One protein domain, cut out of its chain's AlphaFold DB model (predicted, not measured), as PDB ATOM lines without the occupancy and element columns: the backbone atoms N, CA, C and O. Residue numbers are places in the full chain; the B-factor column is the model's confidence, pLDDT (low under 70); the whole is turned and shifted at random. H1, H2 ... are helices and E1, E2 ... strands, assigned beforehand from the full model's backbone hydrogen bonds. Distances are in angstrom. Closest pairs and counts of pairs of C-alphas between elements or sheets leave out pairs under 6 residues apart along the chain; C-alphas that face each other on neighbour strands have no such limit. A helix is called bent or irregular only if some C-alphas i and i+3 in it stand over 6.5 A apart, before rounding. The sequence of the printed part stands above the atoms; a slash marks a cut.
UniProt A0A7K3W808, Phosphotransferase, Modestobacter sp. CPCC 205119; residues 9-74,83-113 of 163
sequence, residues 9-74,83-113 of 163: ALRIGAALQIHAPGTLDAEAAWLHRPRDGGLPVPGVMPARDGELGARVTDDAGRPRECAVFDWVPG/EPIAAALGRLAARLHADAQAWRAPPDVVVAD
ATOM      1  N   ALA A   9     376.922 519.073 420.161       95.00
ATOM      2  CA  ALA A   9     375.480 519.084 419.975       95.00
ATOM      3  C   ALA A   9     375.071 517.960 419.015       95.00
ATOM      4  O   ALA A   9     375.550 517.893 417.887       95.00
ATOM      5  N   LEU A  10     374.167 517.082 419.453       95.81
ATOM      6  CA  LEU A  10     373.559 516.055 418.608       95.81
ATOM      7  C   LEU A  10     372.187 516.538 418.134       95.81
ATOM      8  O   LEU A  10     371.297 516.782 418.951       95.81
ATOM      9  N   ARG A  11     371.995 516.633 416.818       95.38
ATOM     10  CA  ARG A  11     370.686 516.868 416.202       95.38
ATOM     11  C   ARG A  11     370.101 515.540 415.751       95.38
ATOM     12  O   ARG A  11     370.715 514.848 414.947       95.38
ATOM     13  N   ILE A  12     368.898 515.226 416.223       93.56
ATOM     14  CA  ILE A  12     368.113 514.079 415.760       93.56
ATOM     15  C   ILE A  12     367.019 514.610 414.836       93.56
ATOM     16  O   ILE A  12     366.181 515.413 415.253       93.56
ATOM     17  N   GLY A  13     367.045 514.191 413.575       89.94
ATOM     18  CA  GLY A  13     366.091 514.608 412.555       89.94
ATOM     19  C   GLY A  13     364.653 514.221 412.902       89.94
ATOM     20  O   GLY A  13     364.392 513.211 413.556       89.94
ATOM     21  N   ALA A  14     363.696 515.030 412.451       86.88
ATOM     22  CA  ALA A  14     362.282 514.773 412.696       86.88
ATOM     23  C   ALA A  14     361.813 513.467 412.036       86.88
ATOM     24  O   ALA A  14     362.259 513.103 410.948       86.88
ATOM     25  N   ALA A  15     360.823 512.814 412.651       83.31
ATOM     26  CA  ALA A  15     360.251 511.567 412.139       83.31
ATOM     27  C   ALA A  15     359.661 511.673 410.733       83.31
ATOM     28  O   ALA A  15     359.664 510.705 409.983       83.31
ATOM     29  N   LEU A  16     359.159 512.859 410.395       84.62
ATOM     30  CA  LEU A  16     358.555 513.161 409.101       84.62
ATOM     31  C   LEU A  16     359.587 513.343 407.980       84.62
ATOM     32  O   LEU A  16     359.176 513.569 406.849       84.62
ATOM     33  N   GLN A  17     360.890 513.282 408.284       79.31
ATOM     34  CA  GLN A  17     361.981 513.437 407.316       79.31
ATOM     35  C   GLN A  17     361.788 514.663 406.412       79.31
ATOM     36  O   GLN A  17     361.732 514.576 405.191       79.31
ATOM     37  N   ILE A  18     361.675 515.835 407.039       80.75
ATOM     38  CA  ILE A  18     361.410 517.107 406.347       80.75
ATOM     39  C   ILE A  18     362.589 517.614 405.496       80.75
ATOM     40  O   ILE A  18     362.455 518.632 404.820       80.75
ATOM     41  N   HIS A  19     363.731 516.929 405.537       80.50
ATOM     42  CA  HIS A  19     364.922 517.247 404.758       80.50
ATOM     43  C   HIS A  19     365.076 516.246 403.619       80.50
ATOM     44  O   HIS A  19     364.998 515.033 403.825       80.50
ATOM     45  N   ALA A  20     365.301 516.762 402.413       81.25
ATOM     46  CA  ALA A  20     365.667 515.928 401.280       81.25
ATOM     47  C   ALA A  20     367.073 515.332 401.501       81.25
ATOM     48  O   ALA A  20     367.886 515.943 402.206       81.25
ATOM     49  N   PRO A  21     367.397 514.180 400.887       80.56
ATOM     50  CA  PRO A  21     368.774 513.688 400.836       80.56
ATOM     51  C   PRO A  21     369.751 514.787 400.378       80.56
ATOM     52  O   PRO A  21     369.374 515.624 399.562       80.56
ATOM     53  N   GLY A  22     370.969 514.814 400.926       84.75
ATOM     54  CA  GLY A  22     371.987 515.832 400.611       84.75
ATOM     55  C   GLY A  22     371.823 517.175 401.340       84.75
ATOM     56  O   GLY A  22     372.719 518.016 401.296       84.75
ATOM     57  N   THR A  23     370.718 517.394 402.069       87.50
ATOM     58  CA  THR A  23     370.512 518.647 402.826       87.50
ATOM     59  C   THR A  23     371.596 518.860 403.886       87.50
ATOM     60  O   THR A  23     372.048 519.988 404.072       87.50
ATOM     61  N   LEU A  24     372.028 517.795 404.568       90.44
ATOM     62  CA  LEU A  24     373.078 517.881 405.583       90.44
ATOM     63  C   LEU A  24     374.448 518.201 404.973       90.44
ATOM     64  O   LEU A  24     375.180 519.016 405.527       90.44
ATOM     65  N   ASP A  25     374.766 517.622 403.815       90.94
ATOM     66  CA  ASP A  25     376.019 517.898 403.105       90.94
ATOM     67  C   ASP A  25     376.069 519.353 402.637       90.94
ATOM     68  O   ASP A  25     377.075 520.043 402.800       90.94
ATOM     69  N   ALA A  26     374.946 519.857 402.126       89.81
ATOM     70  CA  ALA A  26     374.791 521.255 401.755       89.81
ATOM     71  C   ALA A  26     374.919 522.204 402.955       89.81
ATOM     72  O   ALA A  26     375.577 523.239 402.855       89.81
ATOM     73  N   GLU A  27     374.305 521.849 404.086       91.75
ATOM     74  CA  GLU A  27     374.416 522.592 405.342       91.75
ATOM     75  C   GLU A  27     375.867 522.632 405.827       91.75
ATOM     76  O   GLU A  27     376.376 523.710 406.130       91.75
ATOM     77  N   ALA A  28     376.558 521.492 405.843       93.50
ATOM     78  CA  ALA A  28     377.959 521.403 406.233       93.50
ATOM     79  C   ALA A  28     378.867 522.227 405.313       93.50
ATOM     80  O   ALA A  28     379.688 523.011 405.794       93.50
ATOM     81  N   ALA A  29     378.682 522.097 403.997       92.62
ATOM     82  CA  ALA A  29     379.446 522.830 402.996       92.62
ATOM     83  C   ALA A  29     379.244 524.343 403.119       92.62
ATOM     84  O   ALA A  29     380.200 525.109 402.962       92.62
ATOM     85  N   TRP A  30     378.018 524.789 403.416       92.50
ATOM     86  CA  TRP A  30     377.777 526.200 403.675       92.50
ATOM     87  C   TRP A  30     378.410 526.639 404.988       92.50
ATOM     88  O   TRP A  30     379.166 527.597 404.954       92.50
ATOM     89  N   LEU A  31     378.178 525.941 406.108       94.00
ATOM     90  CA  LEU A  31     378.681 526.320 407.437       94.00
ATOM     91  C   LEU A  31     380.211 526.396 407.516       94.00
ATOM     92  O   LEU A  31     380.732 527.228 408.258       94.00
ATOM     93  N   HIS A  32     380.933 525.581 406.743       92.50
ATOM     94  CA  HIS A  32     382.396 525.620 406.703       92.50
ATOM     95  C   HIS A  32     382.927 526.979 406.216       92.50
ATOM     96  O   HIS A  32     383.861 527.529 406.788       92.50
ATOM     97  N   ARG A  33     382.266 527.596 405.232       93.25
ATOM     98  CA  ARG A  33     382.719 528.848 404.611       93.25
ATOM     99  C   ARG A  33     382.736 530.066 405.559       93.25
ATOM    100  O   ARG A  33     383.798 530.672 405.708       93.25
ATOM    101  N   PRO A  34     381.631 530.474 406.216       93.31
ATOM    102  CA  PRO A  34     381.664 531.592 407.147       93.31
ATOM    103  C   PRO A  34     382.509 531.259 408.379       93.31
ATOM    104  O   PRO A  34     383.088 532.169 408.972       93.31
ATOM    105  N   ARG A  35     382.630 529.978 408.749       93.62
ATOM    106  CA  ARG A  35     383.518 529.529 409.822       93.62
ATOM    107  C   ARG A  35     384.991 529.770 409.495       93.62
ATOM    108  O   ARG A  35     385.687 530.346 410.327       93.62
ATOM    109  N   ASP A  36     385.437 529.430 408.287       92.19
ATOM    110  CA  ASP A  36     386.786 529.746 407.794       92.19
ATOM    111  C   ASP A  36     387.013 531.263 407.711       92.19
ATOM    112  O   ASP A  36     388.106 531.763 407.970       92.19
ATOM    113  N   GLY A  37     385.945 532.023 407.444       90.56
ATOM    114  CA  GLY A  37     385.905 533.484 407.554       90.56
ATOM    115  C   GLY A  37     385.850 534.032 408.991       90.56
ATOM    116  O   GLY A  37     385.627 535.232 409.185       90.56
ATOM    117  N   GLY A  38     386.003 533.182 410.011       91.38
ATOM    118  CA  GLY A  38     386.046 533.560 411.424       91.38
ATOM    119  C   GLY A  38     384.688 533.900 412.049       91.38
ATOM    120  O   GLY A  38     384.641 534.550 413.097       91.38
ATOM    121  N   LEU A  39     383.562 533.531 411.429       92.75
ATOM    122  CA  LEU A  39     382.263 533.619 412.097       92.75
ATOM    123  C   LEU A  39     382.116 532.487 413.130       92.75
ATOM    124  O   LEU A  39     382.432 531.337 412.830       92.75
ATOM    125  N   PRO A  40     381.567 532.776 414.327       90.25
ATOM    126  CA  PRO A  40     381.318 531.769 415.354       90.25
ATOM    127  C   PRO A  40     380.050 530.966 415.024       90.25
ATOM    128  O   PRO A  40     378.998 531.161 415.634       90.25
ATOM    129  N   VAL A  41     380.139 530.093 414.022       93.62
ATOM    130  CA  VAL A  41     379.078 529.159 413.618       93.62
ATOM    131  C   VAL A  41     379.483 527.716 413.936       93.62
ATOM    132  O   VAL A  41     380.679 527.401 413.921       93.62
ATOM    133  N   PRO A  42     378.515 526.826 414.223       95.00
ATOM    134  CA  PRO A  42     378.820 525.424 414.461       95.00
ATOM    135  C   PRO A  42     379.368 524.758 413.194       95.00
ATOM    136  O   PRO A  42     378.991 525.104 412.077       95.00
ATOM    137  N   GLY A  43     380.262 523.799 413.379       95.06
ATOM    138  CA  GLY A  43     380.821 522.936 412.351       95.06
ATOM    139  C   GLY A  43     380.203 521.551 412.462       95.06
ATOM    140  O   GLY A  43     380.008 521.046 413.568       95.06
ATOM    141  N   VAL A  44     379.888 520.946 411.318       95.88
ATOM    142  CA  VAL A  44     379.366 519.576 411.253       95.88
ATOM    143  C   VAL A  44     380.536 518.604 411.367       95.88
ATOM    144  O   VAL A  44     381.541 518.753 410.673       95.88
ATOM    145  N   MET A  45     380.417 517.632 412.265       94.06
ATOM    146  CA  MET A  45     381.443 516.634 412.543       94.06
ATOM    147  C   MET A  45     381.110 515.333 411.805       94.06
ATOM    148  O   MET A  45     379.976 514.862 411.931       94.06
ATOM    149  N   PRO A  46     382.070 514.712 411.098       94.06
ATOM    150  CA  PRO A  46     381.859 513.393 410.525       94.06
ATOM    151  C   PRO A  46     381.683 512.347 411.631       94.06
ATOM    152  O   PRO A  46     382.298 512.416 412.702       94.06
ATOM    153  N   ALA A  47     380.838 511.360 411.361       91.38
ATOM    154  CA  ALA A  47     380.720 510.154 412.153       91.38
ATOM    155  C   ALA A  47     381.957 509.255 411.963       91.38
ATOM    156  O   ALA A  47     382.894 509.561 411.223       91.38
ATOM    157  N   ARG A  48     381.998 508.134 412.691       90.12
ATOM    158  CA  ARG A  48     383.161 507.223 412.697       90.12
ATOM    159  C   ARG A  48     383.415 506.550 411.348       90.12
ATOM    160  O   ARG A  48     384.528 506.100 411.108       90.12
ATOM    161  N   ASP A  49     382.386 506.449 410.521       91.50
ATOM    162  CA  ASP A  49     382.430 505.943 409.149       91.50
ATOM    163  C   ASP A  49     382.851 507.016 408.127       91.50
ATOM    164  O   ASP A  49     383.048 506.695 406.962       91.50
ATOM    165  N   GLY A  50     383.047 508.265 408.564       92.81
ATOM    166  CA  GLY A  50     383.430 509.393 407.718       92.81
ATOM    167  C   GLY A  50     382.248 510.169 407.136       92.81
ATOM    168  O   GLY A  50     382.454 511.269 406.626       92.81
ATOM    169  N   GLU A  51     381.024 509.657 407.261       92.88
ATOM    170  CA  GLU A  51     379.815 510.315 406.762       92.88
ATOM    171  C   GLU A  51     379.365 511.430 407.716       92.88
ATOM    172  O   GLU A  51     379.508 511.329 408.934       92.88
ATOM    173  N   LEU A  52     378.780 512.513 407.196       93.12
ATOM    174  CA  LEU A  52     378.312 513.625 408.040       93.12
ATOM    175  C   LEU A  52     377.026 513.295 408.816       93.12
ATOM    176  O   LEU A  52     376.735 513.929 409.834       93.12
ATOM    177  N   GLY A  53     376.257 512.308 408.350       91.56
ATOM    178  CA  GLY A  53     374.979 511.912 408.929       91.56
ATOM    179  C   GLY A  53     374.900 510.417 409.210       91.56
ATOM    180  O   GLY A  53     375.125 509.595 408.331       91.56
ATOM    181  N   ALA A  54     374.481 510.062 410.423       92.19
ATOM    182  CA  ALA A  54     374.177 508.687 410.793       92.19
ATOM    183  C   ALA A  54     372.672 508.427 410.672       92.19
ATOM    184  O   ALA A  54     371.858 509.121 411.288       92.19
ATOM    185  N   ARG A  55     372.283 507.396 409.917       90.69
ATOM    186  CA  ARG A  55     370.896 506.921 409.890       90.69
ATOM    187  C   ARG A  55     370.671 505.880 410.976       90.69
ATOM    188  O   ARG A  55     371.281 504.819 410.956       90.69
ATOM    189  N   VAL A  56     369.761 506.181 411.895       91.56
ATOM    190  CA  VAL A  56     369.347 505.270 412.970       91.56
ATOM    191  C   VAL A  56     367.847 505.025 412.902       91.56
ATOM    192  O   VAL A  56     367.093 505.868 412.418       91.56
ATOM    193  N   THR A  57     367.403 503.875 413.387       94.00
ATOM    194  CA  THR A  57     365.979 503.538 413.486       94.00
ATOM    195  C   THR A  57     365.547 503.707 414.936       94.00
ATOM    196  O   THR A  57     366.235 503.224 415.831       94.00
ATOM    197  N   ASP A  58     364.448 504.423 415.177       91.50
ATOM    198  CA  ASP A  58     363.885 504.546 416.525       91.50
ATOM    199  C   ASP A  58     363.143 503.271 416.964       91.50
ATOM    200  O   ASP A  58     362.894 502.374 416.159       91.50
ATOM    201  N   ASP A  59     362.725 503.215 418.229       92.88
ATOM    202  CA  ASP A  59     361.998 502.062 418.791       92.88
ATOM    203  C   ASP A  59     360.674 501.754 418.067       92.88
ATOM    204  O   ASP A  59     360.149 500.647 418.149       92.88
ATOM    205  N   ALA A  60     360.126 502.727 417.334       91.75
ATOM    206  CA  ALA A  60     358.917 502.578 416.530       91.75
ATOM    207  C   ALA A  60     359.217 502.205 415.062       91.75
ATOM    208  O   ALA A  60     358.323 502.282 414.216       91.75
ATOM    209  N   GLY A  61     360.458 501.837 414.732       92.44
ATOM    210  CA  GLY A  61     360.857 501.418 413.389       92.44
ATOM    211  C   GLY A  61     361.032 502.564 412.389       92.44
ATOM    212  O   GLY A  61     361.139 502.320 411.187       92.44
ATOM    213  N   ARG A  62     361.041 503.825 412.835       90.50
ATOM    214  CA  ARG A  62     361.103 504.992 411.947       90.50
ATOM    215  C   ARG A  62     362.547 505.474 411.786       90.50
ATOM    216  O   ARG A  62     363.225 505.684 412.794       90.50
ATOM    217  N   PRO A  63     363.005 505.754 410.555       91.00
ATOM    218  CA  PRO A  63     364.348 506.268 410.326       91.00
ATOM    219  C   PRO A  63     364.520 507.684 410.896       91.00
ATOM    220  O   PRO A  63     363.591 508.501 410.922       91.00
ATOM    221  N   ARG A  64     365.736 507.981 411.349       91.38
ATOM    222  CA  ARG A  64     366.196 509.264 411.884       91.38
ATOM    223  C   ARG A  64     367.568 509.560 411.309       91.38
ATOM    224  O   ARG A  64     368.449 508.710 411.349       91.38
ATOM    225  N   GLU A  65     367.737 510.759 410.773       92.38
ATOM    226  CA  GLU A  65     369.051 511.267 410.387       92.38
ATOM    227  C   GLU A  65     369.632 512.044 411.566       92.38
ATOM    228  O   GLU A  65     369.023 513.002 412.045       92.38
ATOM    229  N   CYS A  66     370.774 511.592 412.067       94.38
ATOM    230  CA  CYS A  66     371.469 512.165 413.205       94.38
ATOM    231  C   CYS A  66     372.752 512.846 412.735       94.38
ATOM    232  O   CYS A  66     373.527 512.243 412.000       94.38
ATOM    233  N   ALA A  67     372.997 514.070 413.194       95.88
ATOM    234  CA  ALA A  67     374.201 514.831 412.868       95.88
ATOM    235  C   ALA A  67     374.822 515.408 414.142       95.88
ATOM    236  O   ALA A  67     374.102 515.874 415.033       95.88
ATOM    237  N   VAL A  68     376.150 515.376 414.225       96.50
ATOM    238  CA  VAL A  68     376.904 515.942 415.346       96.50
ATOM    239  C   VAL A  68     377.507 517.267 414.914       96.50
ATOM    240  O   VAL A  68     378.085 517.382 413.839       96.50
ATOM    241  N   PHE A  69     377.389 518.261 415.780       96.50
ATOM    242  CA  PHE A  69     377.982 519.574 415.613       96.50
ATOM    243  C   PHE A  69     378.936 519.841 416.769       96.50
ATOM    244  O   PHE A  69     378.722 519.367 417.893       96.50
ATOM    245  N   ASP A  70     379.970 520.631 416.515       94.25
ATOM    246  CA  ASP A  70     380.758 521.179 417.606       94.25
ATOM    247  C   ASP A  70     379.948 522.178 418.449       94.25
ATOM    248  O   ASP A  70     378.900 522.701 418.053       94.25
ATOM    249  N   TRP A  71     380.410 522.400 419.676       93.00
ATOM    250  CA  TRP A  71     379.742 523.318 420.582       93.00
ATOM    251  C   TRP A  71     380.214 524.753 420.361       93.00
ATOM    252  O   TRP A  71     381.394 525.061 420.522       93.00
ATOM    253  N   VAL A  72     379.273 525.660 420.095       90.88
ATOM    254  CA  VAL A  72     379.546 527.099 420.103       90.88
ATOM    255  C   VAL A  72     379.355 527.628 421.528       90.88
ATOM    256  O   VAL A  72     378.228 527.631 422.035       90.88
ATOM    257  N   PRO A  73     380.420 528.089 422.210       89.44
ATOM    258  CA  PRO A  73     380.304 528.608 423.563       89.44
ATOM    259  C   PRO A  73     379.436 529.867 423.570       89.44
ATOM    260  O   PRO A  73     379.671 530.824 422.834       89.44
ATOM    261  N   GLY A  74     378.423 529.883 424.428       88.38
ATOM    262  CA  GLY A  74     377.480 530.986 424.465       88.38
ATOM    263  C   GLY A  74     376.472 530.869 425.594       88.38
ATOM    264  O   GLY A  74     376.450 529.910 426.363       88.38
ATOM    265  N   GLU A  83     369.106 546.654 423.425       96.12
ATOM    266  CA  GLU A  83     369.396 547.340 422.157       96.12
ATOM    267  C   GLU A  83     370.822 547.054 421.628       96.12
ATOM    268  O   GLU A  83     370.942 546.647 420.467       96.12
ATOM    269  N   PRO A  84     371.904 547.117 422.438       96.19
ATOM    270  CA  PRO A  84     373.240 546.747 421.963       96.19
ATOM    271  C   PRO A  84     373.349 545.294 421.474       96.19
ATOM    272  O   PRO A  84     374.051 545.018 420.497       96.19
ATOM    273  N   ILE A  85     372.648 544.360 422.129       94.38
ATOM    274  CA  ILE A  85     372.628 542.942 421.745       94.38
ATOM    275  C   ILE A  85     371.850 542.754 420.440       94.38
ATOM    276  O   ILE A  85     372.309 542.025 419.562       94.38
ATOM    277  N   ALA A  86     370.722 543.445 420.273       94.38
ATOM    278  CA  ALA A  86     369.961 543.437 419.029       94.38
ATOM    279  C   ALA A  86     370.791 543.997 417.860       94.38
ATOM    280  O   ALA A  86     370.847 543.384 416.794       94.38
ATOM    281  N   ALA A  87     371.522 545.096 418.075       96.44
ATOM    282  CA  ALA A  87     372.428 545.653 417.073       96.44
ATOM    283  C   ALA A  87     373.569 544.679 416.713       96.44
ATOM    284  O   ALA A  87     373.926 544.540 415.541       96.44
ATOM    285  N   ALA A  88     374.132 543.970 417.698       94.12
ATOM    286  CA  ALA A  88     375.148 542.944 417.460       94.12
ATOM    287  C   ALA A  88     374.597 541.745 416.671       94.12
ATOM    288  O   ALA A  88     375.249 541.286 415.731       94.12
ATOM    289  N   LEU A  89     373.385 541.284 416.997       93.50
ATOM    290  CA  LEU A  89     372.686 540.237 416.249       93.50
ATOM    291  C   LEU A  89     372.444 540.661 414.794       93.50
ATOM    292  O   LEU A  89     372.706 539.879 413.885       93.50
ATOM    293  N   GLY A  90     372.025 541.909 414.565       95.19
ATOM    294  CA  GLY A  90     371.850 542.465 413.222       95.19
ATOM    295  C   GLY A  90     373.145 542.466 412.404       95.19
ATOM    296  O   GLY A  90     373.143 542.051 411.246       95.19
ATOM    297  N   ARG A  91     374.280 542.847 413.011       96.00
ATOM    298  CA  ARG A  91     375.599 542.776 412.350       96.00
ATOM    299  C   ARG A  91     376.002 541.341 412.009       96.00
ATOM    300  O   ARG A  91     376.525 541.105 410.923       96.00
ATOM    301  N   LEU A  92     375.756 540.385 412.908       93.75
ATOM    302  CA  LEU A  92     376.015 538.969 412.640       93.75
ATOM    303  C   LEU A  92     375.142 538.454 411.487       93.75
ATOM    304  O   LEU A  92     375.663 537.838 410.560       93.75
ATOM    305  N   ALA A  93     373.844 538.761 411.505       94.31
ATOM    306  CA  ALA A  93     372.914 538.389 410.443       94.31
ATOM    307  C   ALA A  93     373.319 538.988 409.087       94.31
ATOM    308  O   ALA A  93     373.311 538.282 408.085       94.31
ATOM    309  N   ALA A  94     373.747 540.255 409.045       94.94
ATOM    310  CA  ALA A  94     374.230 540.889 407.818       94.94
ATOM    311  C   ALA A  94     375.455 540.173 407.227       94.94
ATOM    312  O   ALA A  94     375.518 539.967 406.017       94.94
ATOM    313  N   ARG A  95     376.401 539.737 408.073       94.38
ATOM    314  CA  ARG A  95     377.559 538.941 407.631       94.38
ATOM    315  C   ARG A  95     377.132 537.585 407.067       94.38
ATOM    316  O   ARG A  95     377.617 537.202 406.008       94.38
ATOM    317  N   LEU A  96     376.200 536.896 407.729       93.19
ATOM    318  CA  LEU A  96     375.648 535.625 407.242       93.19
ATOM    319  C   LEU A  96     374.900 535.794 405.913       93.19
ATOM    320  O   LEU A  96     375.060 534.976 405.013       93.19
ATOM    321  N   HIS A  97     374.127 536.872 405.752       91.81
ATOM    322  CA  HIS A  97     373.452 537.180 404.491       91.81
ATOM    323  C   HIS A  97     374.441 537.460 403.357       91.81
ATOM    324  O   HIS A  97     374.218 537.002 402.239       91.81
ATOM    325  N   ALA A  98     375.517 538.204 403.626       91.25
ATOM    326  CA  ALA A  98     376.550 538.476 402.631       91.25
ATOM    327  C   ALA A  98     377.256 537.184 402.187       91.25
ATOM    328  O   ALA A  98     377.439 536.967 400.990       91.25
ATOM    329  N   ASP A  99     377.584 536.301 403.136       91.25
ATOM    330  CA  ASP A  99     378.179 534.995 402.843       91.25
ATOM    331  C   ASP A  99     377.241 534.113 402.001       91.25
ATOM    332  O   ASP A  99     377.639 533.606 400.950       91.25
ATOM    333  N   ALA A 100     375.967 534.022 402.395       87.44
ATOM    334  CA  ALA A 100     374.953 533.263 401.667       87.44
ATOM    335  C   ALA A 100     374.751 533.773 400.229       87.44
ATOM    336  O   ALA A 100     374.623 532.973 399.307       87.44
ATOM    337  N   GLN A 101     374.764 535.092 400.009       87.69
ATOM    338  CA  GLN A 101     374.656 535.676 398.664       87.69
ATOM    339  C   GLN A 101     375.860 535.342 397.774       87.69
ATOM    340  O   GLN A 101     375.710 535.207 396.559       87.69
ATOM    341  N   ALA A 102     377.049 535.205 398.362       87.50
ATOM    342  CA  ALA A 102     378.265 534.813 397.656       87.50
ATOM    343  C   ALA A 102     378.393 533.287 397.471       87.50
ATOM    344  O   ALA A 102     379.291 532.813 396.762       87.50
ATOM    345  N   TRP A 103     377.531 532.493 398.112       88.25
ATOM    346  CA  TRP A 103     377.562 531.041 398.017       88.25
ATOM    347  C   TRP A 103     376.848 530.533 396.763       88.25
ATOM    348  O   TRP A 103     375.721 530.904 396.443       88.25
ATOM    349  N   ARG A 104     377.523 529.634 396.045       84.81
ATOM    350  CA  ARG A 104     376.924 528.823 394.988       84.81
ATOM    351  C   ARG A 104     376.619 527.456 395.583       84.81
ATOM    352  O   ARG A 104     377.532 526.650 395.740       84.81
ATOM    353  N   ALA A 105     375.358 527.245 395.947       78.06
ATOM    354  CA  ALA A 105     374.903 525.954 396.442       78.06
ATOM    355  C   ALA A 105     375.089 524.860 395.370       78.06
ATOM    356  O   ALA A 105     374.989 525.164 394.172       78.06
ATOM    357  N   PRO A 106     375.346 523.604 395.777       78.94
ATOM    358  CA  PRO A 106     375.284 522.456 394.879       78.94
ATOM    359  C   PRO A 106     373.936 522.395 394.128       78.94
ATOM    360  O   PRO A 106     372.916 522.856 394.651       78.94
ATOM    361  N   PRO A 107     373.914 521.889 392.882       69.69
ATOM    362  CA  PRO A 107     372.763 522.004 391.977       69.69
ATOM    363  C   PRO A 107     371.496 521.287 392.466       69.69
ATOM    364  O   PRO A 107     370.391 521.648 392.068       69.69
ATOM    365  N   ASP A 108     371.652 520.290 393.326       69.69
ATOM    366  CA  ASP A 108     370.613 519.453 393.920       69.69
ATOM    367  C   ASP A 108     370.023 520.033 395.218       69.69
ATOM    368  O   ASP A 108     369.031 519.520 395.743       69.69
ATOM    369  N   VAL A 109     370.573 521.145 395.714       67.75
ATOM    370  CA  VAL A 109     370.101 521.798 396.934       67.75
ATOM    371  C   VAL A 109     368.936 522.720 396.624       67.75
ATOM    372  O   VAL A 109     369.020 523.671 395.842       67.75
ATOM    373  N   VAL A 110     367.827 522.469 397.306       62.22
ATOM    374  CA  VAL A 110     366.643 523.314 397.231       62.22
ATOM    375  C   VAL A 110     366.932 524.657 397.906       62.22
ATOM    376  O   VAL A 110     367.056 524.742 399.125       62.22
ATOM    377  N   VAL A 111     367.019 525.727 397.114       63.50
ATOM    378  CA  VAL A 111     367.240 527.081 397.642       63.50
ATOM    379  C   VAL A 111     365.910 527.668 398.117       63.50
ATOM    380  O   VAL A 111     364.971 527.817 397.332       63.50
ATOM    381  N   ALA A 112     365.812 527.987 399.409       56.75
ATOM    382  CA  ALA A 112     364.554 528.374 400.053       56.75
ATOM    383  C   ALA A 112     363.913 529.652 399.469       56.75
ATOM    384  O   ALA A 112     362.691 529.755 399.438       56.75
ATOM    385  N   ASP A 113     364.707 530.591 398.942       57.47
ATOM    386  CA  ASP A 113     364.218 531.796 398.247       57.47
ATOM    387  C   ASP A 113     363.624 531.491 396.858       57.47
ATOM    388  O   ASP A 113     362.881 532.297 396.297       57.47
TER     389      ASP A 113
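This is residues 9 to 74 and 83 to 113 of the 163 residues of the protein "Phosphotransferase" of Modestobacter sp. CPCC 205119 (UniProt A0A7K3W808). A small three-stranded sheet at one end and a long helix, H2, at the other are bridged by the helix H1, which starts near the sheet's inner strand E3 and ends at the side of H2. The first part of H2, residues 83 to 91, sticks out free, and the unnamed stretch 37 to 53 folds back from H1 to the sheet, where residues 44 to 45 pair with E3. The 97 printed residues include two named helices and three named strands, in the order E1, H1, E2, E3, H2, with the antiparallel sheet ordered E1, E3, E2. The class is mixed, helices and strands; the whole is only just loose, close to compact, with a radius of gyration of the C-alphas of 15.5 A and spans of 47 by 32 by 25 A.

In the sheet, E3 is residues 63 to 70, 23.3 A long; E1 is residues 9 to 12, 9.9 A, beginning at C-alpha 9 at (375.480, 519.084, 419.975); and E2 is residues 54 to 57, 10.0 A. H1, residues 23 to 36, is 20.3 A long and begins at C-alpha 23 at (370.512, 518.647, 402.826). It is neither bent nor irregular, but only just: C-alphas 31 and 34 are 6.1 A apart. H2, residues 83 to 102, is 28.9 A long and ends at C-alpha 102 at (378.265, 534.813, 397.656).

The pairing of E3 is staggered. Its residues 63 to 66 pair with E2, antiparallel at 142 degrees, with N 64 and O 56 2.7 A apart, within hydrogen-bond range; E2 and E3 form a hairpin. Its residues 66 to 69 pair with E1, antiparallel at 166 degrees, with N 69 and O 9 2.8 A apart. E1, H1 and E2 form a split strand-helix-strand unit, two strands running the same way with E3 between them in the sheet, and its crossover is right-handed. H1 is not on the sheet, but only just, with 4 pairs of C-alphas within 10 A; the closest C-alphas of H1 and E3 are those of Leu 24 and Ala 67, 8.0 A apart. Residues 30 to 34 of H1 touch residues 96 to 100 of H2, the closest C-alphas being those of Pro 34 and Asp 99, 6.5 A apart. The two helices run opposite ways at a steep tilt of 67 degrees, only just short of about perpendicular. H2 is not on the sheet, and it is apart from E1 and E2. Every O i to N i+4 pair is within hydrogen-bond range in H2, and 8 of 10 are in H1.

The two C-alphas farthest apart are those of Gly 61 and Pro 84, 47.8 A. Residues 75 to 82 are not printed, and C-alphas 74 and 83 are 18.4 A apart across this cut. The link from H1 to E2, 17 residues, is long. The mean pLDDT of the printed part is 89.3, and residues 107 to 113 are under 70.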